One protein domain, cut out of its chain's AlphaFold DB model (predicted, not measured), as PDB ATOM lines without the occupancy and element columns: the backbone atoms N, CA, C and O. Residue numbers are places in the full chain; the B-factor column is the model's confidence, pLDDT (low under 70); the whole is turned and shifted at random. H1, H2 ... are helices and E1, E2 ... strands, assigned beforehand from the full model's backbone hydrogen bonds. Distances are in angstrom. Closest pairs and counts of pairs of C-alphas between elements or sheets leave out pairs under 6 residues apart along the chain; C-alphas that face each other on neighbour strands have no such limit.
ATOM      1  N   TYR A 141     -92.218-113.464 170.716       72.44
ATOM      2  CA  TYR A 141     -91.461-112.436 170.002       72.44
ATOM      3  C   TYR A 141     -91.285-112.868 168.547       72.44
ATOM      4  O   TYR A 141     -90.975-114.035 168.271       72.44
ATOM      5  N   GLU A 142     -91.423-111.932 167.618       82.38
ATOM      6  CA  GLU A 142     -91.118-112.228 166.230       82.38
ATOM      7  C   GLU A 142     -89.603-112.272 166.060       82.38
ATOM      8  O   GLU A 142     -88.919-111.273 166.259       82.38
ATOM      9  N   ASN A 143     -89.068-113.431 165.688       86.12
ATOM     10  CA  ASN A 143     -87.668-113.545 165.309       86.12
ATOM     11  C   ASN A 143     -87.484-112.955 163.905       86.12
ATOM     12  O   ASN A 143     -87.968-113.535 162.934       86.12
ATOM     13  N   LEU A 144     -86.774-111.831 163.808       89.38
ATOM     14  CA  LEU A 144     -86.456-111.215 162.524       89.38
ATOM     15  C   LEU A 144     -85.337-111.982 161.817       89.38
ATOM     16  O   LEU A 144     -85.439-112.272 160.626       89.38
ATOM     17  N   PHE A 145     -84.254-112.283 162.537       91.00
ATOM     18  CA  PHE A 145     -83.120-113.051 162.027       91.00
ATOM     19  C   PHE A 145     -82.137-113.434 163.137       91.00
ATOM     20  O   PHE A 145     -82.026-112.775 164.169       91.00
ATOM     21  N   THR A 146     -81.336-114.460 162.864       88.62
ATOM     22  CA  THR A 146     -80.189-114.873 163.682       88.62
ATOM     23  C   THR A 146     -78.902-114.249 163.146       88.62
ATOM     24  O   THR A 146     -78.752-114.087 161.932       88.62
ATOM     25  N   THR A 147     -77.981-113.883 164.043       87.62
ATOM     26  CA  THR A 147     -76.668-113.344 163.668       87.62
ATOM     27  C   THR A 147     -75.811-114.400 162.978       87.62
ATOM     28  O   THR A 147     -76.027-115.603 163.121       87.62
ATOM     29  N   LYS A 148     -74.781-113.957 162.249       82.06
ATOM     30  CA  LYS A 148     -73.855-114.855 161.541       82.06
ATOM     31  C   LYS A 148     -73.109-115.822 162.462       82.06
ATOM     32  O   LYS A 148     -72.776-116.917 162.024       82.06
ATOM     33  N   SER A 149     -72.847-115.430 163.709       84.25
ATOM     34  CA  SER A 149     -72.230-116.314 164.705       84.25
ATOM     35  C   SER A 149     -73.162-117.444 165.154       84.25
ATOM     36  O   SER A 149     -72.695-118.439 165.701       84.25
ATOM     37  N   GLY A 150     -74.477-117.296 164.956       82.81
ATOM     38  CA  GLY A 150     -75.488-118.222 165.464       82.81
ATOM     39  C   GLY A 150     -75.720-118.125 166.976       82.81
ATOM     40  O   GLY A 150     -76.555-118.853 167.506       82.81
ATOM     41  N   ASN A 151     -75.006-117.233 167.670       86.81
ATOM     42  CA  ASN A 151     -75.083-117.080 169.124       86.81
ATOM     43  C   ASN A 151     -76.209-116.138 169.557       86.81
ATOM     44  O   ASN A 151     -76.709-116.253 170.676       86.81
ATOM     45  N   TYR A 152     -76.623-115.228 168.673       93.81
ATOM     46  CA  TYR A 152     -77.601-114.191 168.979       93.81
ATOM     47  C   TYR A 152     -78.672-114.084 167.900       93.81
ATOM     48  O   TYR A 152     -78.501-114.545 166.770       93.81
ATOM     49  N   TYR A 153     -79.799-113.472 168.236       92.56
ATOM     50  CA  TYR A 153     -80.849-113.170 167.272       92.56
ATOM     51  C   TYR A 153     -81.516-111.832 167.579       92.56
ATOM     52  O   TYR A 153     -81.527-111.371 168.720       92.56
ATOM     53  N   MET A 154     -82.050-111.209 166.532       96.19
ATOM     54  CA  MET A 154     -82.837-109.990 166.619       96.19
ATOM     55  C   MET A 154     -84.316-110.355 166.640       96.19
ATOM     56  O   MET A 154     -84.815-111.015 165.725       96.19
ATOM     57  N   ALA A 155     -85.019-109.902 167.667       93.69
ATOM     58  CA  ALA A 155     -86.447-110.092 167.827       93.69
ATOM     59  C   ALA A 155     -87.189-108.752 167.806       93.69
ATOM     60  O   ALA A 155     -86.636-107.734 168.215       93.69
ATOM     61  N   ARG A 156     -88.451-108.751 167.372       92.62
ATOM     62  CA  ARG A 156     -89.359-107.602 167.468       92.62
ATOM     63  C   ARG A 156     -90.383-107.832 168.579       92.62
ATOM     64  O   ARG A 156     -90.996-108.900 168.669       92.62
ATOM     65  N   LEU A 157     -90.549-106.829 169.438       90.25
ATOM     66  CA  LEU A 157     -91.549-106.804 170.503       90.25
ATOM     67  C   LEU A 157     -92.855-106.232 169.931       90.25
ATOM     68  O   LEU A 157     -92.832-105.210 169.251       90.25
ATOM     69  N   LEU A 158     -93.984-106.910 170.159       84.00
ATOM     70  CA  LEU A 158     -95.226-106.673 169.404       84.00
ATOM     71  C   LEU A 158     -96.380-106.139 170.260       84.00
ATOM     72  O   LEU A 158     -97.329-105.571 169.728       84.00
ATOM     73  N   ASN A 159     -96.341-106.365 171.572       81.44
ATOM     74  CA  ASN A 159     -97.462-106.113 172.473       81.44
ATOM     75  C   ASN A 159     -96.966-105.713 173.871       81.44
ATOM     76  O   ASN A 159     -95.776-105.817 174.170       81.44
ATOM     77  N   MET A 160     -97.888-105.255 174.722       80.12
ATOM     78  CA  MET A 160     -97.552-104.777 176.065       80.12
ATOM     79  C   MET A 160     -96.877-105.854 176.928       80.12
ATOM     80  O   MET A 160     -95.818-105.561 177.480       80.12
ATOM     81  N   PRO A 161     -97.366-107.112 176.965       83.19
ATOM     82  CA  PRO A 161     -96.701-108.175 177.720       83.19
ATOM     83  C   PRO A 161     -95.230-108.384 177.334       83.19
ATOM     84  O   PRO A 161     -94.392-108.626 178.202       83.19
ATOM     85  N   HIS A 162     -94.880-108.248 176.048       86.38
ATOM     86  CA  HIS A 162     -93.483-108.314 175.611       86.38
ATOM     87  C   HIS A 162     -92.661-107.170 176.199       86.38
ATOM     88  O   HIS A 162     -91.570-107.419 176.703       86.38
ATOM     89  N   LEU A 163     -93.175-105.937 176.132       85.94
ATOM     90  CA  LEU A 163     -92.489-104.747 176.641       85.94
ATOM     91  C   LEU A 163     -92.310-104.807 178.162       85.94
ATOM     92  O   LEU A 163     -91.247-104.450 178.665       85.94
ATOM     93  N   GLU A 164     -93.319-105.280 178.895       83.75
ATOM     94  CA  GLU A 164     -93.275-105.440 180.353       83.75
ATOM     95  C   GLU A 164     -92.257-106.502 180.773       83.75
ATOM     96  O   GLU A 164     -91.408-106.240 181.628       83.75
ATOM     97  N   ALA A 165     -92.287-107.677 180.135       87.19
ATOM     98  CA  ALA A 165     -91.323-108.743 180.395       87.19
ATOM     99  C   ALA A 165     -89.890-108.300 180.065       87.19
ATOM    100  O   ALA A 165     -88.960-108.572 180.830       87.19
ATOM    101  N   GLU A 166     -89.720-107.581 178.952       91.31
ATOM    102  CA  GLU A 166     -88.436-107.016 178.554       91.31
ATOM    103  C   GLU A 166     -87.932-106.003 179.581       91.31
ATOM    104  O   GLU A 166     -86.813-106.133 180.074       91.31
ATOM    105  N   SER A 167     -88.774-105.038 179.959       89.62
ATOM    106  CA  SER A 167     -88.432-103.977 180.913       89.62
ATOM    107  C   SER A 167     -88.068-104.546 182.282       89.62
ATOM    108  O   SER A 167     -87.067-104.147 182.881       89.62
ATOM    109  N   ALA A 168     -88.822-105.543 182.756       88.00
ATOM    110  CA  ALA A 168     -88.540-106.231 184.011       88.00
ATOM    111  C   ALA A 168     -87.173-106.935 183.985       88.00
ATOM    112  O   ALA A 168     -86.402-106.839 184.944       88.00
ATOM    113  N   TYR A 169     -86.835-107.616 182.884       92.25
ATOM    114  CA  TYR A 169     -85.539-108.284 182.755       92.25
ATOM    115  C   TYR A 169     -84.383-107.284 182.626       92.25
ATOM    116  O   TYR A 169     -83.333-107.451 183.267       92.25
ATOM    117  N   MET A 170     -84.572-106.271 181.779       93.38
ATOM    118  CA  MET A 170     -83.569-105.278 181.405       93.38
ATOM    119  C   MET A 170     -83.375-104.203 182.471       93.38
ATOM    120  O   MET A 170     -82.372-103.501 182.432       93.38
ATOM    121  N   LYS A 171     -84.255-104.103 183.472       92.12
ATOM    122  CA  LYS A 171     -84.170-103.105 184.552       92.12
ATOM    123  C   LYS A 171     -84.111-101.658 184.040       92.12
ATOM    124  O   LYS A 171     -83.468-100.816 184.655       92.12
ATOM    125  N   HIS A 172     -84.769-101.383 182.920       88.75
ATOM    126  CA  HIS A 172     -85.011-100.036 182.416       88.75
ATOM    127  C   HIS A 172     -86.324-100.031 181.627       88.75
ATOM    128  O   HIS A 172     -86.816-101.090 181.230       88.75
ATOM    129  N   CYS A 173     -86.914 -98.855 181.421       85.00
ATOM    130  CA  CYS A 173     -88.149 -98.743 180.652       85.00
ATOM    131  C   CYS A 173     -87.868 -99.010 179.165       85.00
ATOM    132  O   CYS A 173     -86.952 -98.411 178.602       85.00
ATOM    133  N   VAL A 174     -88.657 -99.893 178.547       82.12
ATOM    134  CA  VAL A 174     -88.651-100.182 177.098       82.12
ATOM    135  C   VAL A 174     -89.959 -99.680 176.447       82.12
ATOM    136  O   VAL A 174     -90.428-100.215 175.446       82.12
ATOM    137  N   GLY A 175     -90.605 -98.677 177.057       73.62
ATOM    138  CA  GLY A 175     -91.839 -98.077 176.544       73.62
ATOM    139  C   GLY A 175     -93.132 -98.776 176.982       73.62
ATOM    140  O   GLY A 175     -94.025 -98.989 176.170       73.62
ATOM    141  N   THR A 176     -93.289 -99.119 178.264       70.75
ATOM    142  CA  THR A 176     -94.468 -99.842 178.801       70.75
ATOM    143  C   THR A 176     -95.719 -98.965 178.994       70.75
ATOM    144  O   THR A 176     -96.442 -99.120 179.974       70.75
ATOM    145  N   SER A 177     -95.972 -97.998 178.105       71.31
ATOM    146  CA  SER A 177     -97.149 -97.114 178.179       71.31
ATOM    147  C   SER A 177     -98.089 -97.301 176.991       71.31
ATOM    148  O   SER A 177     -97.661 -97.654 175.889       71.31
ATOM    149  N   ASP A 178     -99.376 -97.000 177.180       67.00
ATOM    150  CA  ASP A 178    -100.381 -97.089 176.110       67.00
ATOM    151  C   ASP A 178    -100.013 -96.232 174.892       67.00
ATOM    152  O   ASP A 178    -100.260 -96.615 173.747       67.00
ATOM    153  N   SER A 179     -99.364 -95.086 175.120       69.75
ATOM    154  CA  SER A 179     -98.839 -94.225 174.055       69.75
ATOM    155  C   SER A 179     -97.853 -94.972 173.150       69.75
ATOM    156  O   SER A 179     -97.963 -94.906 171.924       69.75
ATOM    157  N   TYR A 180     -96.929 -95.730 173.739       75.50
ATOM    158  CA  TYR A 180     -95.931 -96.515 173.010       75.50
ATOM    159  C   TYR A 180     -96.564 -97.654 172.215       75.50
ATOM    160  O   TYR A 180     -96.294 -97.803 171.024       75.50
ATOM    161  N   ILE A 181     -97.478 -98.409 172.826       78.69
ATOM    162  CA  ILE A 181     -98.201 -99.477 172.122       78.69
ATOM    163  C   ILE A 181     -99.004 -98.925 170.945       78.69
ATOM    164  O   ILE A 181     -99.010 -99.520 169.867       78.69
ATOM    165  N   ASN A 182     -99.638 -97.766 171.108       71.50
ATOM    166  CA  ASN A 182    -100.344 -97.112 170.013       71.50
ATOM    167  C   ASN A 182     -99.391 -96.667 168.892       71.50
ATOM    168  O   ASN A 182     -99.741 -96.787 167.720       71.50
ATOM    169  N   GLN A 183     -98.179 -96.205 169.218       78.56
ATOM    170  CA  GLN A 183     -97.151 -95.890 168.220       78.56
ATOM    171  C   GLN A 183     -96.670 -97.137 167.463       78.56
ATOM    172  O   GLN A 183     -96.591 -97.093 166.235       78.56
ATOM    173  N   ILE A 184     -96.438 -98.259 168.155       84.94
ATOM    174  CA  ILE A 184     -96.095 -99.547 167.522       84.94
ATOM    175  C   ILE A 184     -97.217 -99.991 166.577       84.94
ATOM    176  O   ILE A 184     -96.961-100.296 165.415       84.94
ATOM    177  N   LYS A 185     -98.478 -99.955 167.033       81.69
ATOM    178  CA  LYS A 185     -99.653-100.329 166.220       81.69
ATOM    179  C   LYS A 185     -99.816 -99.466 164.967       81.69
ATOM    180  O   LYS A 185    -100.261 -99.967 163.939       81.69
ATOM    181  N   ARG A 186     -99.455 -98.180 165.033       81.81
ATOM    182  CA  ARG A 186     -99.436 -97.278 163.867       81.81
ATOM    183  C   ARG A 186     -98.239 -97.504 162.939       81.81
ATOM    184  O   ARG A 186     -98.234 -96.964 161.835       81.81
ATOM    185  N   GLY A 187     -97.240 -98.281 163.361       83.31
ATOM    186  CA  GLY A 187     -95.976 -98.453 162.643       83.31
ATOM    187  C   GLY A 187     -95.067 -97.223 162.717       83.31
ATOM    188  O   GLY A 187     -94.234 -97.025 161.833       83.31
ATOM    189  N   ASP A 188     -95.248 -96.380 163.739       86.88
ATOM    190  CA  ASP A 188     -94.428 -95.187 163.972       86.88
ATOM    191  C   ASP A 188     -93.047 -95.559 164.535       86.88
ATOM    192  O   ASP A 188     -92.041 -94.934 164.188       86.88
ATOM    193  N   ILE A 189     -93.016 -96.584 165.393       91.88
ATOM    194  CA  ILE A 189     -91.820 -97.109 166.053       91.88
ATOM    195  C   ILE A 189     -91.811 -98.642 166.015       91.88
ATOM    196  O   ILE A 189     -92.863 -99.281 165.963       91.88
ATOM    197  N   GLU A 190     -90.625 -99.232 166.097       94.38
ATOM    198  CA  GLU A 190     -90.423-100.646 166.401       94.38
ATOM    199  C   GLU A 190     -89.518-100.774 167.622       94.38
ATOM    200  O   GLU A 190     -88.467-100.137 167.699       94.38
ATOM    201  N   ILE A 191     -89.913-101.641 168.551       95.12
ATOM    202  CA  ILE A 191     -89.069-102.029 169.675       95.12
ATOM    203  C   ILE A 191     -88.447-103.379 169.348       95.12
ATOM    204  O   ILE A 191     -89.147-104.371 169.118       95.12
ATOM    205  N   LEU A 192     -87.124-103.407 169.307       96.88
ATOM    206  CA  LEU A 192     -86.343-104.581 168.971       96.88
ATOM    207  C   LEU A 192     -85.542-105.042 170.184       96.88
ATOM    208  O   LEU A 192     -85.157-104.254 171.046       96.88
ATOM    209  N   SER A 193     -85.283-106.338 170.231       96.38
ATOM    210  CA  SER A 193     -84.560-106.998 171.304       96.38
ATOM    211  C   SER A 193     -83.485-107.888 170.701       96.38
ATOM    212  O   SER A 193     -83.777-108.832 169.963       96.38
ATOM    213  N   PHE A 194     -82.231-107.573 171.001       97.62
ATOM    214  CA  PHE A 194     -81.078-108.392 170.667       97.62
ATOM    215  C   PHE A 194     -80.837-109.390 171.800       97.62
ATOM    216  O   PHE A 194     -80.624-108.994 172.950       97.62
ATOM    217  N   ARG A 195     -80.906-110.686 171.491       94.81
ATOM    218  CA  ARG A 195     -81.041-111.757 172.490       94.81
ATOM    219  C   ARG A 195     -80.054-112.886 172.253       94.81
ATOM    220  O   ARG A 195     -79.652-113.136 171.119       94.81
ATOM    221  N   ASN A 196     -79.739-113.627 173.311       92.19
ATOM    222  CA  ASN A 196     -79.067-114.920 173.191       92.19
ATOM    223  C   ASN A 196     -79.969-115.917 172.458       92.19
ATOM    224  O   ASN A 196     -81.155-116.021 172.771       92.19
ATOM    225  N   VAL A 197     -79.416-116.686 171.518       85.75
ATOM    226  CA  VAL A 197     -80.139-117.815 170.919       85.75
ATOM    227  C   VAL A 197     -80.371-118.867 172.001       85.75
ATOM    228  O   VAL A 197     -79.406-119.389 172.568       85.75
ATOM    229  N   PRO A 198     -81.633-119.208 172.304       80.06
ATOM    230  CA  PRO A 198     -81.909-120.174 173.345       80.06
ATOM    231  C   PRO A 198     -81.575-121.594 172.892       80.06
ATOM    232  O   PRO A 198     -81.719-121.951 171.721       80.06
ATOM    233  N   LYS A 199     -81.162-122.427 173.845       75.56
ATOM    234  CA  LYS A 199     -80.798-123.828 173.620       75.56
ATOM    235  C   LYS A 199     -81.848-124.741 174.240       75.56
ATOM    236  O   LYS A 199     -82.424-124.435 175.285       75.56
ATOM    237  N   ILE A 200     -82.115-125.873 173.594       67.06
ATOM    238  CA  ILE A 200     -82.969-126.907 174.181       67.06
ATOM    239  C   ILE A 200     -82.145-127.630 175.244       67.06
ATOM    240  O   ILE A 200     -81.132-128.257 174.943       67.06
ATOM    241  N   ASN A 201     -82.587-127.558 176.493       68.94
ATOM    242  CA  ASN A 201     -81.992-128.330 177.566       68.94
ATOM    243  C   ASN A 201     -82.336-129.809 177.362       68.94
ATOM    244  O   ASN A 201     -83.498-130.203 177.416       68.94
ATOM    245  N   GLN A 202     -81.321-130.641 177.133       60.28
ATOM    246  CA  GLN A 202     -81.509-132.059 176.801       60.28
ATOM    247  C   GLN A 202     -82.163-132.864 177.931       60.28
ATOM    248  O   GLN A 202     -82.849-133.849 177.666       60.28
ATOM    249  N   ARG A 203     -81.998-132.436 179.187       62.06
ATOM    250  CA  ARG A 203     -82.575-133.114 180.353       62.06
ATOM    251  C   ARG A 203     -84.037-132.740 180.561       62.06
ATOM    252  O   ARG A 203     -84.856-133.604 180.844       62.06
ATOM    253  N   THR A 204     -84.362-131.455 180.469       67.62
ATOM    254  CA  THR A 204     -85.723-130.961 180.739       67.62
ATOM    255  C   THR A 204     -86.590-130.920 179.484       67.62
ATOM    256  O   THR A 204     -87.801-130.742 179.595       67.62
ATOM    257  N   GLN A 205     -85.976-131.047 178.301       55.34
ATOM    258  CA  GLN A 205     -86.573-130.787 176.987       55.34
ATOM    259  C   GLN A 205     -87.195-129.381 176.885       55.34
ATOM    260  O   GLN A 205     -88.012-129.107 176.004       55.34
ATOM    261  N   LYS A 206     -86.819-128.466 177.790       57.19
ATOM    262  CA  LYS A 206     -87.290-127.081 177.799       57.19
ATOM    263  C   LYS A 206     -86.299-126.190 177.075       57.19
ATOM    264  O   LYS A 206     -85.091-126.399 177.113       57.19
ATOM    265  N   LEU A 207     -86.845-125.168 176.431       61.88
ATOM    266  CA  LEU A 207     -86.063-124.090 175.863       61.88
ATOM    267  C   LEU A 207     -85.537-123.188 176.985       61.88
ATOM    268  O   LEU A 207     -86.333-122.674 177.772       61.88
ATOM    269  N   GLU A 208     -84.222-122.998 177.046       74.12
ATOM    270  CA  GLU A 208     -83.540-122.216 178.079       74.12
ATOM    271  C   GLU A 208     -82.575-121.200 177.443       74.12
ATOM    272  O   GLU A 208     -82.087-121.399 176.331       74.12
ATOM    273  N   GLY A 209     -82.304-120.094 178.144       80.00
ATOM    274  CA  GLY A 209     -81.341-119.077 177.697       80.00
ATOM    275  C   GLY A 209     -81.884-118.013 176.735       80.00
ATOM    276  O   GLY A 209     -81.092-117.316 176.117       80.00
ATOM    277  N   ASP A 210     -83.208-117.862 176.609       84.75
ATOM    278  CA  ASP A 210     -83.828-116.797 175.800       84.75
ATOM    279  C   ASP A 210     -83.818-115.459 176.546       84.75
ATOM    280  O   ASP A 210     -84.840-114.995 177.060       84.75
ATOM    281  N   THR A 211     -82.635-114.869 176.668       90.88
ATOM    282  CA  THR A 211     -82.430-113.655 177.452       90.88
ATOM    283  C   THR A 211     -82.042-112.475 176.571       90.88
ATOM    284  O   THR A 211     -81.185-112.627 175.691       90.88
ATOM    285  N   PRO A 212     -82.638-111.294 176.801       94.94
ATOM    286  CA  PRO A 212     -82.242-110.091 176.099       94.94
ATOM    287  C   PRO A 212     -80.930-109.528 176.631       94.94
ATOM    288  O   PRO A 212     -80.560-109.723 177.790       94.94
ATOM    289  N   ILE A 213     -80.224-108.846 175.738       96.69
ATOM    290  CA  ILE A 213     -78.911-108.246 175.977       96.69
ATOM    291  C   ILE A 213     -78.982-106.744 175.720       96.69
ATOM    292  O   ILE A 213     -78.467-105.966 176.520       96.69
ATOM    293  N   ILE A 214     -79.626-106.343 174.617       97.38
ATOM    294  CA  ILE A 214     -79.811-104.945 174.219       97.38
ATOM    295  C   ILE A 214     -81.230-104.758 173.707       97.38
ATOM    296  O   ILE A 214     -81.724-105.577 172.932       97.38
ATOM    297  N   THR A 215     -81.855-103.657 174.099       97.25
ATOM    298  CA  THR A 215     -83.101-103.181 173.496       97.25
ATOM    299  C   THR A 215     -82.812-102.004 172.576       97.25
ATOM    300  O   THR A 215     -81.900-101.218 172.832       97.25
ATOM    301  N   ILE A 216     -83.554-101.914 171.475       97.31
ATOM    302  CA  ILE A 216     -83.397-100.874 170.457       97.31
ATOM    303  C   ILE A 216     -84.776-100.287 170.163       97.31
ATOM    304  O   ILE A 216     -85.678-101.015 169.745       97.31
ATOM    305  N   GLU A 217     -84.928 -98.978 170.334       96.38
ATOM    306  CA  GLU A 217     -86.088 -98.229 169.855       96.38
ATOM    307  C   GLU A 217     -85.761 -97.622 168.491       96.38
ATOM    308  O   GLU A 217     -84.915 -96.731 168.368       96.38
ATOM    309  N   TYR A 218     -86.430 -98.114 167.451       95.88
ATOM    310  CA  TYR A 218     -86.286 -97.610 166.094       95.88
ATOM    311  C   TYR A 218     -87.493 -96.756 165.707       95.88
ATOM    312  O   TYR A 218     -88.610 -97.261 165.615       95.88
ATOM    313  N   ASN A 219     -87.268 -95.475 165.417       93.94
ATOM    314  CA  ASN A 219     -88.289 -94.568 164.914       93.94
ATOM    315  C   ASN A 219     -88.321 -94.594 163.380       93.94
ATOM    316  O   ASN A 219     -87.387 -94.160 162.699       93.94
ATOM    317  N   LEU A 220     -89.430 -95.087 162.824       91.69
ATOM    318  CA  LEU A 220     -89.598 -95.285 161.383       91.69
ATOM    319  C   LEU A 220     -89.903 -93.984 160.640       91.69
ATOM    320  O   LEU A 220     -89.764 -93.929 159.417       91.69
ATOM    321  N   ARG A 221     -90.334 -92.935 161.349       88.88
ATOM    322  CA  ARG A 221     -90.602 -91.621 160.749       88.88
ATOM    323  C   ARG A 221     -89.316 -90.837 160.541       88.88
ATOM    324  O   ARG A 221     -89.131 -90.241 159.483       88.88
ATOM    325  N   THR A 222     -88.426 -90.865 161.528       90.44
ATOM    326  CA  THR A 222     -87.132 -90.166 161.487       90.44
ATOM    327  C   THR A 222     -86.006 -91.039 160.933       90.44
ATOM    328  O   THR A 222     -84.907 -90.537 160.707       90.44
ATOM    329  N   ASN A 223     -86.255 -92.337 160.707       91.88
ATOM    330  CA  ASN A 223     -85.239 -93.337 160.372       91.88
ATOM    331  C   ASN A 223     -84.050 -93.290 161.352       91.88
ATOM    332  O   ASN A 223     -82.888 -93.355 160.944       91.88
ATOM    333  N   THR A 224     -84.337 -93.136 162.644       93.00
ATOM    334  CA  THR A 224     -83.328 -92.970 163.695       93.00
ATOM    335  C   THR A 224     -83.509 -94.037 164.766       93.00
ATOM    336  O   THR A 224     -84.634 -94.358 165.146       93.00
ATOM    337  N   ILE A 225     -82.402 -94.606 165.240       95.44
ATOM    338  CA  ILE A 225     -82.395 -95.368 166.491       95.44
ATOM    339  C   ILE A 225     -82.370 -94.351 167.629       95.44
ATOM    340  O   ILE A 225     -81.362 -93.665 167.815       95.44
ATOM    341  N   GLU A 226     -83.495 -94.226 168.326       94.31
ATOM    342  CA  GLU A 226     -83.695 -93.241 169.393       94.31
ATOM    343  C   GLU A 226     -83.083 -93.714 170.714       94.31
ATOM    344  O   GLU A 226     -82.503 -92.916 171.442       94.31
ATOM    345  N   GLN A 227     -83.141 -95.023 170.977       94.50
ATOM    346  CA  GLN A 227     -82.587 -95.646 172.177       94.50
ATOM    347  C   GLN A 227     -81.905 -96.972 171.826       94.50
ATOM    348  O   GLN A 227     -82.415 -97.743 171.011       94.50
ATOM    349  N   MET A 228     -80.759 -97.249 172.448       95.56
ATOM    350  CA  MET A 228     -80.039 -98.519 172.348       95.56
ATOM    351  C   MET A 228     -79.339 -98.821 173.677       95.56
ATOM    352  O   MET A 228     -78.221 -98.367 173.923       95.56
ATOM    353  N   LYS A 229     -79.993 -99.617 174.529       95.25
ATOM    354  CA  LYS A 229     -79.582 -99.794 175.929       95.25
ATOM    355  C   LYS A 229     -79.385-101.246 176.323       95.25
ATOM    356  O   LYS A 229     -80.150-102.135 175.939       95.25
ATOM    357  N   LYS A 230     -78.350-101.464 177.129       95.62
ATOM    358  CA  LYS A 230     -78.107-102.696 177.875       95.62
ATOM    359  C   LYS A 230     -78.946-102.717 179.149       95.62
ATOM    360  O   LYS A 230     -79.595-101.748 179.542       95.62
ATOM    361  N   LYS A 231     -78.889-103.859 179.829       94.69
ATOM    362  CA  LYS A 231     -79.484-104.031 181.150       94.69
ATOM    363  C   LYS A 231     -78.978-102.953 182.120       94.69
ATOM    364  O   LYS A 231     -77.780-102.723 182.192       94.69
ATOM    365  N   GLY A 232     -79.885-102.349 182.884       94.12
ATOM    366  CA  GLY A 232     -79.576-101.272 183.829       94.12
ATOM    367  C   GLY A 232     -79.464 -99.882 183.198       94.12
ATOM    368  O   GLY A 232     -78.871 -99.012 183.820       94.12
ATOM    369  N   ASP A 233     -80.016 -99.681 181.994       92.94
ATOM    370  CA  ASP A 233     -79.938 -98.420 181.232       92.94
ATOM    371  C   ASP A 233     -78.499 -98.021 180.832       92.94
ATOM    372  O   ASP A 233     -78.176 -96.857 180.588       92.94
ATOM    373  N   GLU A 234     -77.613 -99.014 180.743       95.12
ATOM    374  CA  GLU A 234     -76.212 -98.824 180.372       95.12
ATOM    375  C   GLU A 234     -76.022 -98.739 178.848       95.12
ATOM    376  O   GLU A 234     -76.749 -99.360 178.069       95.12
ATOM    377  N   TYR A 235     -74.990 -98.018 178.409       95.50
ATOM    378  CA  TYR A 235     -74.636 -97.902 176.991       95.50
ATOM    379  C   TYR A 235     -73.751 -99.054 176.513       95.50
ATOM    380  O   TYR A 235     -72.880 -99.535 177.243       95.50
ATOM    381  N   LEU A 236     -73.935 -99.455 175.252       95.25
ATOM    382  CA  LEU A 236     -73.070-100.418 174.567       95.25
ATOM    383  C   LEU A 236     -71.604 -99.965 174.614       95.25
ATOM    384  O   LEU A 236     -71.287 -98.837 174.240       95.25
ATOM    385  N   ASP A 237     -70.710-100.864 175.014       94.19
ATOM    386  CA  ASP A 237     -69.279-100.605 175.114       94.19
ATOM    387  C   ASP A 237     -68.494-101.476 174.113       94.19
ATOM    388  O   ASP A 237     -68.795-102.663 173.965       94.19
ATOM    389  N   PRO A 238     -67.464-100.944 173.425       92.31
ATOM    390  CA  PRO A 238     -66.602-101.737 172.544       92.31
ATOM    391  C   PRO A 238     -65.913-102.948 173.197       92.31
ATOM    392  O   PRO A 238     -65.470-103.845 172.477       92.31
ATOM    393  N   SER A 239     -65.793-102.976 174.529       94.31
ATOM    394  CA  SER A 239     -65.258-104.106 175.299       94.31
ATOM    395  C   SER A 239     -66.285-105.209 175.584       94.31
ATOM    396  O   SER A 239     -65.890-106.298 176.011       94.31
ATOM    397  N   ASP A 240     -67.576-104.976 175.319       95.31
ATOM    398  CA  ASP A 240     -68.607-105.995 175.501       95.31
ATOM    399  C   ASP A 240     -68.334-107.203 174.577       95.31
ATOM    400  O   ASP A 240     -68.092-107.033 173.375       95.31
ATOM    401  N   PRO A 241     -68.428-108.451 175.078       95.00
ATOM    402  CA  PRO A 241     -68.078-109.645 174.302       95.00
ATOM    403  C   PRO A 241     -68.973-109.861 173.069       95.00
ATOM    404  O   PRO A 241     -68.579-110.560 172.139       95.00
ATOM    405  N   TYR A 242     -70.160-109.251 173.048       94.62
ATOM    406  CA  TYR A 242     -71.132-109.290 171.950       94.62
ATOM    407  C   TYR A 242     -71.119-108.027 171.073       94.62
ATOM    408  O   TYR A 242     -71.943-107.917 170.169       94.62
ATOM    409  N   TYR A 243     -70.203-107.074 171.295       93.50
ATOM    410  CA  TYR A 243     -70.177-105.801 170.563       93.50
ATOM    411  C   TYR A 243     -70.190-105.996 169.041       93.50
ATOM    412  O   TYR A 243     -71.007-105.409 168.335       93.50
ATOM    413  N   LYS A 244     -69.323-106.876 168.520       91.19
ATOM    414  CA  LYS A 244     -69.241-107.149 167.076       91.19
ATOM    415  C   LYS A 244     -70.539-107.736 166.520       91.19
ATOM    416  O   LYS A 244     -70.968-107.323 165.447       91.19
ATOM    417  N   ASP A 245     -71.178-108.644 167.255       94.25
ATOM    418  CA  ASP A 245     -72.455-109.235 166.852       94.25
ATOM    419  C   ASP A 245     -73.591-108.209 166.830       94.25
ATOM    420  O   ASP A 245     -74.450-108.279 165.953       94.25
ATOM    421  N   VAL A 246     -73.582-107.233 167.742       94.44
ATOM    422  CA  VAL A 246     -74.553-106.128 167.741       94.44
ATOM    423  C   VAL A 246     -74.366-105.253 166.503       94.44
ATOM    424  O   VAL A 246     -75.336-104.968 165.804       94.44
ATOM    425  N   ILE A 247     -73.125-104.875 166.183       91.62
ATOM    426  CA  ILE A 247     -72.801-104.092 164.980       91.62
ATOM    427  C   ILE A 247     -73.235-104.833 163.703       91.62
ATOM    428  O   ILE A 247     -73.874-104.242 162.827       91.62
ATOM    429  N   ASP A 248     -72.958-106.136 163.616       90.94
ATOM    430  CA  ASP A 248     -73.392-106.977 162.498       90.94
ATOM    431  C   ASP A 248     -74.918-107.120 162.430       90.94
ATOM    432  O   ASP A 248     -75.495-107.096 161.338       90.94
ATOM    433  N   ALA A 249     -75.595-107.232 163.576       94.25
ATOM    434  CA  ALA A 249     -77.048-107.311 163.636       94.25
ATOM    435  C   ALA A 249     -77.709-106.006 163.189       94.25
ATOM    436  O   ALA A 249     -78.672-106.051 162.428       94.25
ATOM    437  N   LEU A 250     -77.172-104.846 163.579       93.31
ATOM    438  CA  LEU A 250     -77.625-103.542 163.088       93.31
ATOM    439  C   LEU A 250     -77.461-103.446 161.566       93.31
ATOM    440  O   LEU A 250     -78.394-103.065 160.858       93.31
ATOM    441  N   LYS A 251     -76.311-103.874 161.033       90.38
ATOM    442  CA  LYS A 251     -76.082-103.935 159.584       90.38
ATOM    443  C   LYS A 251     -77.105-104.829 158.883       90.38
ATOM    444  O   LYS A 251     -77.678-104.437 157.868       90.38
ATOM    445  N   GLN A 252     -77.353-106.022 159.416       92.56
ATOM    446  CA  GLN A 252     -78.328-106.950 158.850       92.56
ATOM    447  C   GLN A 252     -79.750-106.389 158.938       92.56
ATOM    448  O   GLN A 252     -80.494-106.486 157.962       92.56
ATOM    449  N   LEU A 253     -80.109-105.736 160.046       93.88
ATOM    450  CA  LEU A 253     -81.418-105.119 160.255       93.88
ATOM    451  C   LEU A 253     -81.755-104.136 159.132       93.88
ATOM    452  O   LEU A 253     -82.866-104.203 158.606       93.88
ATOM    453  N   ARG A 254     -80.781-103.333 158.676       92.50
ATOM    454  CA  ARG A 254     -80.934-102.401 157.539       92.50
ATOM    455  C   ARG A 254     -81.334-103.064 156.224       92.50
ATOM    456  O   ARG A 254     -81.851-102.394 155.337       92.50
ATOM    457  N   THR A 255     -81.116-104.370 156.088       91.19
ATOM    458  CA  THR A 255     -81.491-105.142 154.893       91.19
ATOM    459  C   THR A 255     -82.879-105.784 155.003       91.19
ATOM    460  O   THR A 255     -83.400-106.304 154.017       91.19
ATOM    461  N   THR A 256     -83.505-105.732 156.181       93.50
ATOM    462  CA  THR A 256     -84.825-106.324 156.434       93.50
ATOM    463  C   THR A 256     -85.965-105.345 156.162       93.50
ATOM    464  O   THR A 256     -85.776-104.125 156.117       93.50
ATOM    465  N   ARG A 257     -87.178-105.880 155.988       92.75
ATOM    466  CA  ARG A 257     -88.390-105.098 155.727       92.75
ATOM    467  C   ARG A 257     -89.391-105.222 156.870       92.75
ATOM    468  O   ARG A 257     -89.500-106.273 157.495       92.75
ATOM    469  N   THR A 258     -90.095-104.128 157.115       89.88
ATOM    470  CA  THR A 258     -91.291-104.041 157.964       89.88
ATOM    471  C   THR A 258     -92.459-104.810 157.342       89.88
ATOM    472  O   THR A 258     -92.400-105.167 156.162       89.88
ATOM    473  N   ASP A 259     -93.552-104.988 158.089       82.81
ATOM    474  CA  ASP A 259     -94.771-105.649 157.584       82.81
ATOM    475  C   ASP A 259     -95.368-104.928 156.370       82.81
ATOM    476  O   ASP A 259     -95.892-105.551 155.452       82.81
ATOM    477  N   ALA A 260     -95.217-103.602 156.319       84.75
ATOM    478  CA  ALA A 260     -95.620-102.769 155.187       84.75
ATOM    479  C   ALA A 260     -94.646-102.848 153.990       84.75
ATOM    480  O   ALA A 260     -94.747-102.063 153.050       84.75
ATOM    481  N   GLY A 261     -93.643-103.729 154.036       86.69
ATOM    482  CA  GLY A 261     -92.639-103.900 152.988       86.69
ATOM    483  C   GLY A 261     -91.577-102.795 152.927       86.69
ATOM    484  O   GLY A 261     -90.689-102.856 152.071       86.69
ATOM    485  N   LYS A 262     -91.606-101.797 153.820       89.94
ATOM    486  CA  LYS A 262     -90.591-100.727 153.877       89.94
ATOM    487  C   LYS A 262     -89.286-101.257 154.463       89.94
ATOM    488  O   LYS A 262     -89.316-101.982 155.453       89.94
ATOM    489  N   LEU A 263     -88.154-100.883 153.869       92.31
ATOM    490  CA  LEU A 263     -86.819-101.246 154.352       92.31
ATOM    491  C   LEU A 263     -86.535-100.553 155.697       92.31
ATOM    492  O   LEU A 263     -86.816 -99.362 155.830       92.31
ATOM    493  N   ARG A 264     -85.944-101.259 156.669       92.38
ATOM    494  CA  ARG A 264     -85.515-100.682 157.960       92.38
ATOM    495  C   ARG A 264     -84.214 -99.881 157.822       92.38
ATOM    496  O   ARG A 264     -83.220-100.163 158.478       92.38
ATOM    497  N   ASN A 265     -84.190 -98.907 156.918       88.06
ATOM    498  CA  ASN A 265     -82.993 -98.130 156.601       88.06
ATOM    499  C   ASN A 265     -82.808 -96.955 157.568       88.06
ATOM    500  O   ASN A 265     -82.942 -95.797 157.171       88.06
ATOM    501  N   PHE A 266     -82.490 -97.247 158.829       91.25
ATOM    502  CA  PHE A 266     -82.064 -96.197 159.744       91.25
ATOM    503  C   PHE A 266     -80.766 -95.544 159.248       91.25
ATOM    504  O   PHE A 266     -79.869 -96.211 158.721       91.25
ATOM    505  N   VAL A 267     -80.698 -94.223 159.395       87.06
ATOM    506  CA  VAL A 267     -79.612 -93.360 158.900       87.06
ATOM    507  C   VAL A 267     -78.840 -92.683 160.029       87.06
ATOM    508  O   VAL A 267     -77.792 -92.095 159.779       87.06
ATOM    509  N   LYS A 268     -79.324 -92.802 161.269       88.38
ATOM    510  CA  LYS A 268     -78.712 -92.208 162.454       88.38
ATOM    511  C   LYS A 268     -78.992 -93.052 163.700       88.38
ATOM    512  O   LYS A 268     -80.038 -93.689 163.801       88.38
ATOM    513  N   ILE A 269     -78.063 -93.016 164.650       92.44
ATOM    514  CA  ILE A 269     -78.289 -93.400 166.048       92.44
ATOM    515  C   ILE A 269     -78.172 -92.127 166.881       92.44
ATOM    516  O   ILE A 269     -77.324 -91.276 166.580       92.44
ATOM    517  N   GLN A 270     -79.023 -91.963 167.890       91.44
ATOM    518  CA  GLN A 270     -78.912 -90.830 168.799       91.44
ATOM    519  C   GLN A 270     -77.506 -90.776 169.423       91.44
ATOM    520  O   GLN A 270     -77.014 -91.798 169.903       91.44
ATOM    521  N   PRO A 271     -76.819 -89.615 169.403       88.81
ATOM    522  CA  PRO A 271     -75.438 -89.526 169.876       88.81
ATOM    523  C   PRO A 271     -75.233 -89.949 171.336       88.81
ATOM    524  O   PRO A 271     -74.156 -90.458 171.649       88.81
ATOM    525  N   SER A 272     -76.245 -89.767 172.195       89.56
ATOM    526  CA  SER A 272     -76.243 -90.228 173.594       89.56
ATOM    527  C   SER A 272     -76.026 -91.735 173.693       89.56
ATOM    528  O   SER A 272     -75.227 -92.198 174.497       89.56
ATOM    529  N   GLU A 273     -76.638 -92.504 172.794       93.25
ATOM    530  CA  GLU A 273     -76.584 -93.968 172.803       93.25
ATOM    531  C   GLU A 273     -75.214 -94.525 172.391       93.25
ATOM    532  O   GLU A 273     -74.961 -95.726 172.478       93.25
TER     533      GLU A 273
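AT A GLANCE: This is residues 141 to 273 of the 533 residues of an uncharacterized protein of Candidatus Woesebacteria bacterium GW2011_GWB1_39_10 (UniProt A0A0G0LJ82). A strongly twisted sheet of five antiparallel strands forms the core, with H1 across one face and H3 across the other, while H2 only grazes the sheet. The loop of residues 197 to 211 between E3 and E4 reaches as far as 30 A from the mean of the C-alphas, and the last stretch, residues 254 to 273, folds back to pair briefly beside E5. The printed part has 133 residues, with three named helices and five named strands in the order E1 E2 H1 H2 E3 E4 E5 H3, and the sheet runs E1 E2 E3 E4 E5. The class is mixed, helices and strands, with 65 residues, under half, in named elements. The whole is compact, with a radius of gyration of the C-alphas of 14.5 A and spans of 46 by 31 by 31 A.

IN THESE COORDINATES: In the sheet, E3 is residues 189 to 196, 23.0 A long, E4 is 212 to 219, 20.1 A, and E5 is 224 to 230, 18.0 A. E2 is residues 152 to 157, 15.9 A, and E1 is 142 to 146, 11.5 A, beginning at C-alpha 142 (-91.118, -112.228, 166.230). H1 is residues 160 to 170, 15.0 A, and H2 is 178 to 186, 12.3 A. H3 is residues 243 to 253, 15.3 A, and ends at C-alpha 253 (-81.418, -105.119, 160.255).

HOW THE PARTS SIT: E3, E4 and E5 form a meander, each strand the antiparallel neighbour of the one before. E3 and E4 are a hairpin, with N 192 and O 216 at 2.8 A, and so are E4 and E5, with N 217 and O 227 at 2.9 A. E2 and E3 are antiparallel, with N 155 and O 193 at 2.8 A. The edge strand E1 makes a hairpin with E2, with N 144 and O 154 at 2.9 A. These pairs are within hydrogen-bond range. H1 and H3 lie on opposite faces, which gives three layers, helices on both faces of a sheet. H1, at a height over the sheet of 9.4 A, runs slantwise to the strands, at 49 degrees to E3 on the local plane; its closest C-alpha pair with E4 is Met 170 and Pro 212, 7.3 A. H3, at a height of 8.9 A, is also slantwise, at 43 degrees to E3 on the local plane; its closest C-alpha pair with E2 is Met 154 and Ala 249, 7.0 A. H2 only grazes the sheet with residues 180 to 184, and is close to H1 but not clearly touching, the C-alphas of Met 160 and Ile 181 being 6.6 A apart. Every O i to N i+4 pair is within hydrogen-bond range in H1, H2 and H3. Residues 268 to 269 pair in parallel with residues 224 to 225 of E5.

THE WHOLE: The C-alphas farthest apart, those of Arg 203 and Thr 222, are 47.1 A apart. The printed part has no cut. The links E3 to E4 and E5 to H3 are long. The mean pLDDT of the printed part is 87.4, and residues 178 to 179 and 200 to 207 are under 70.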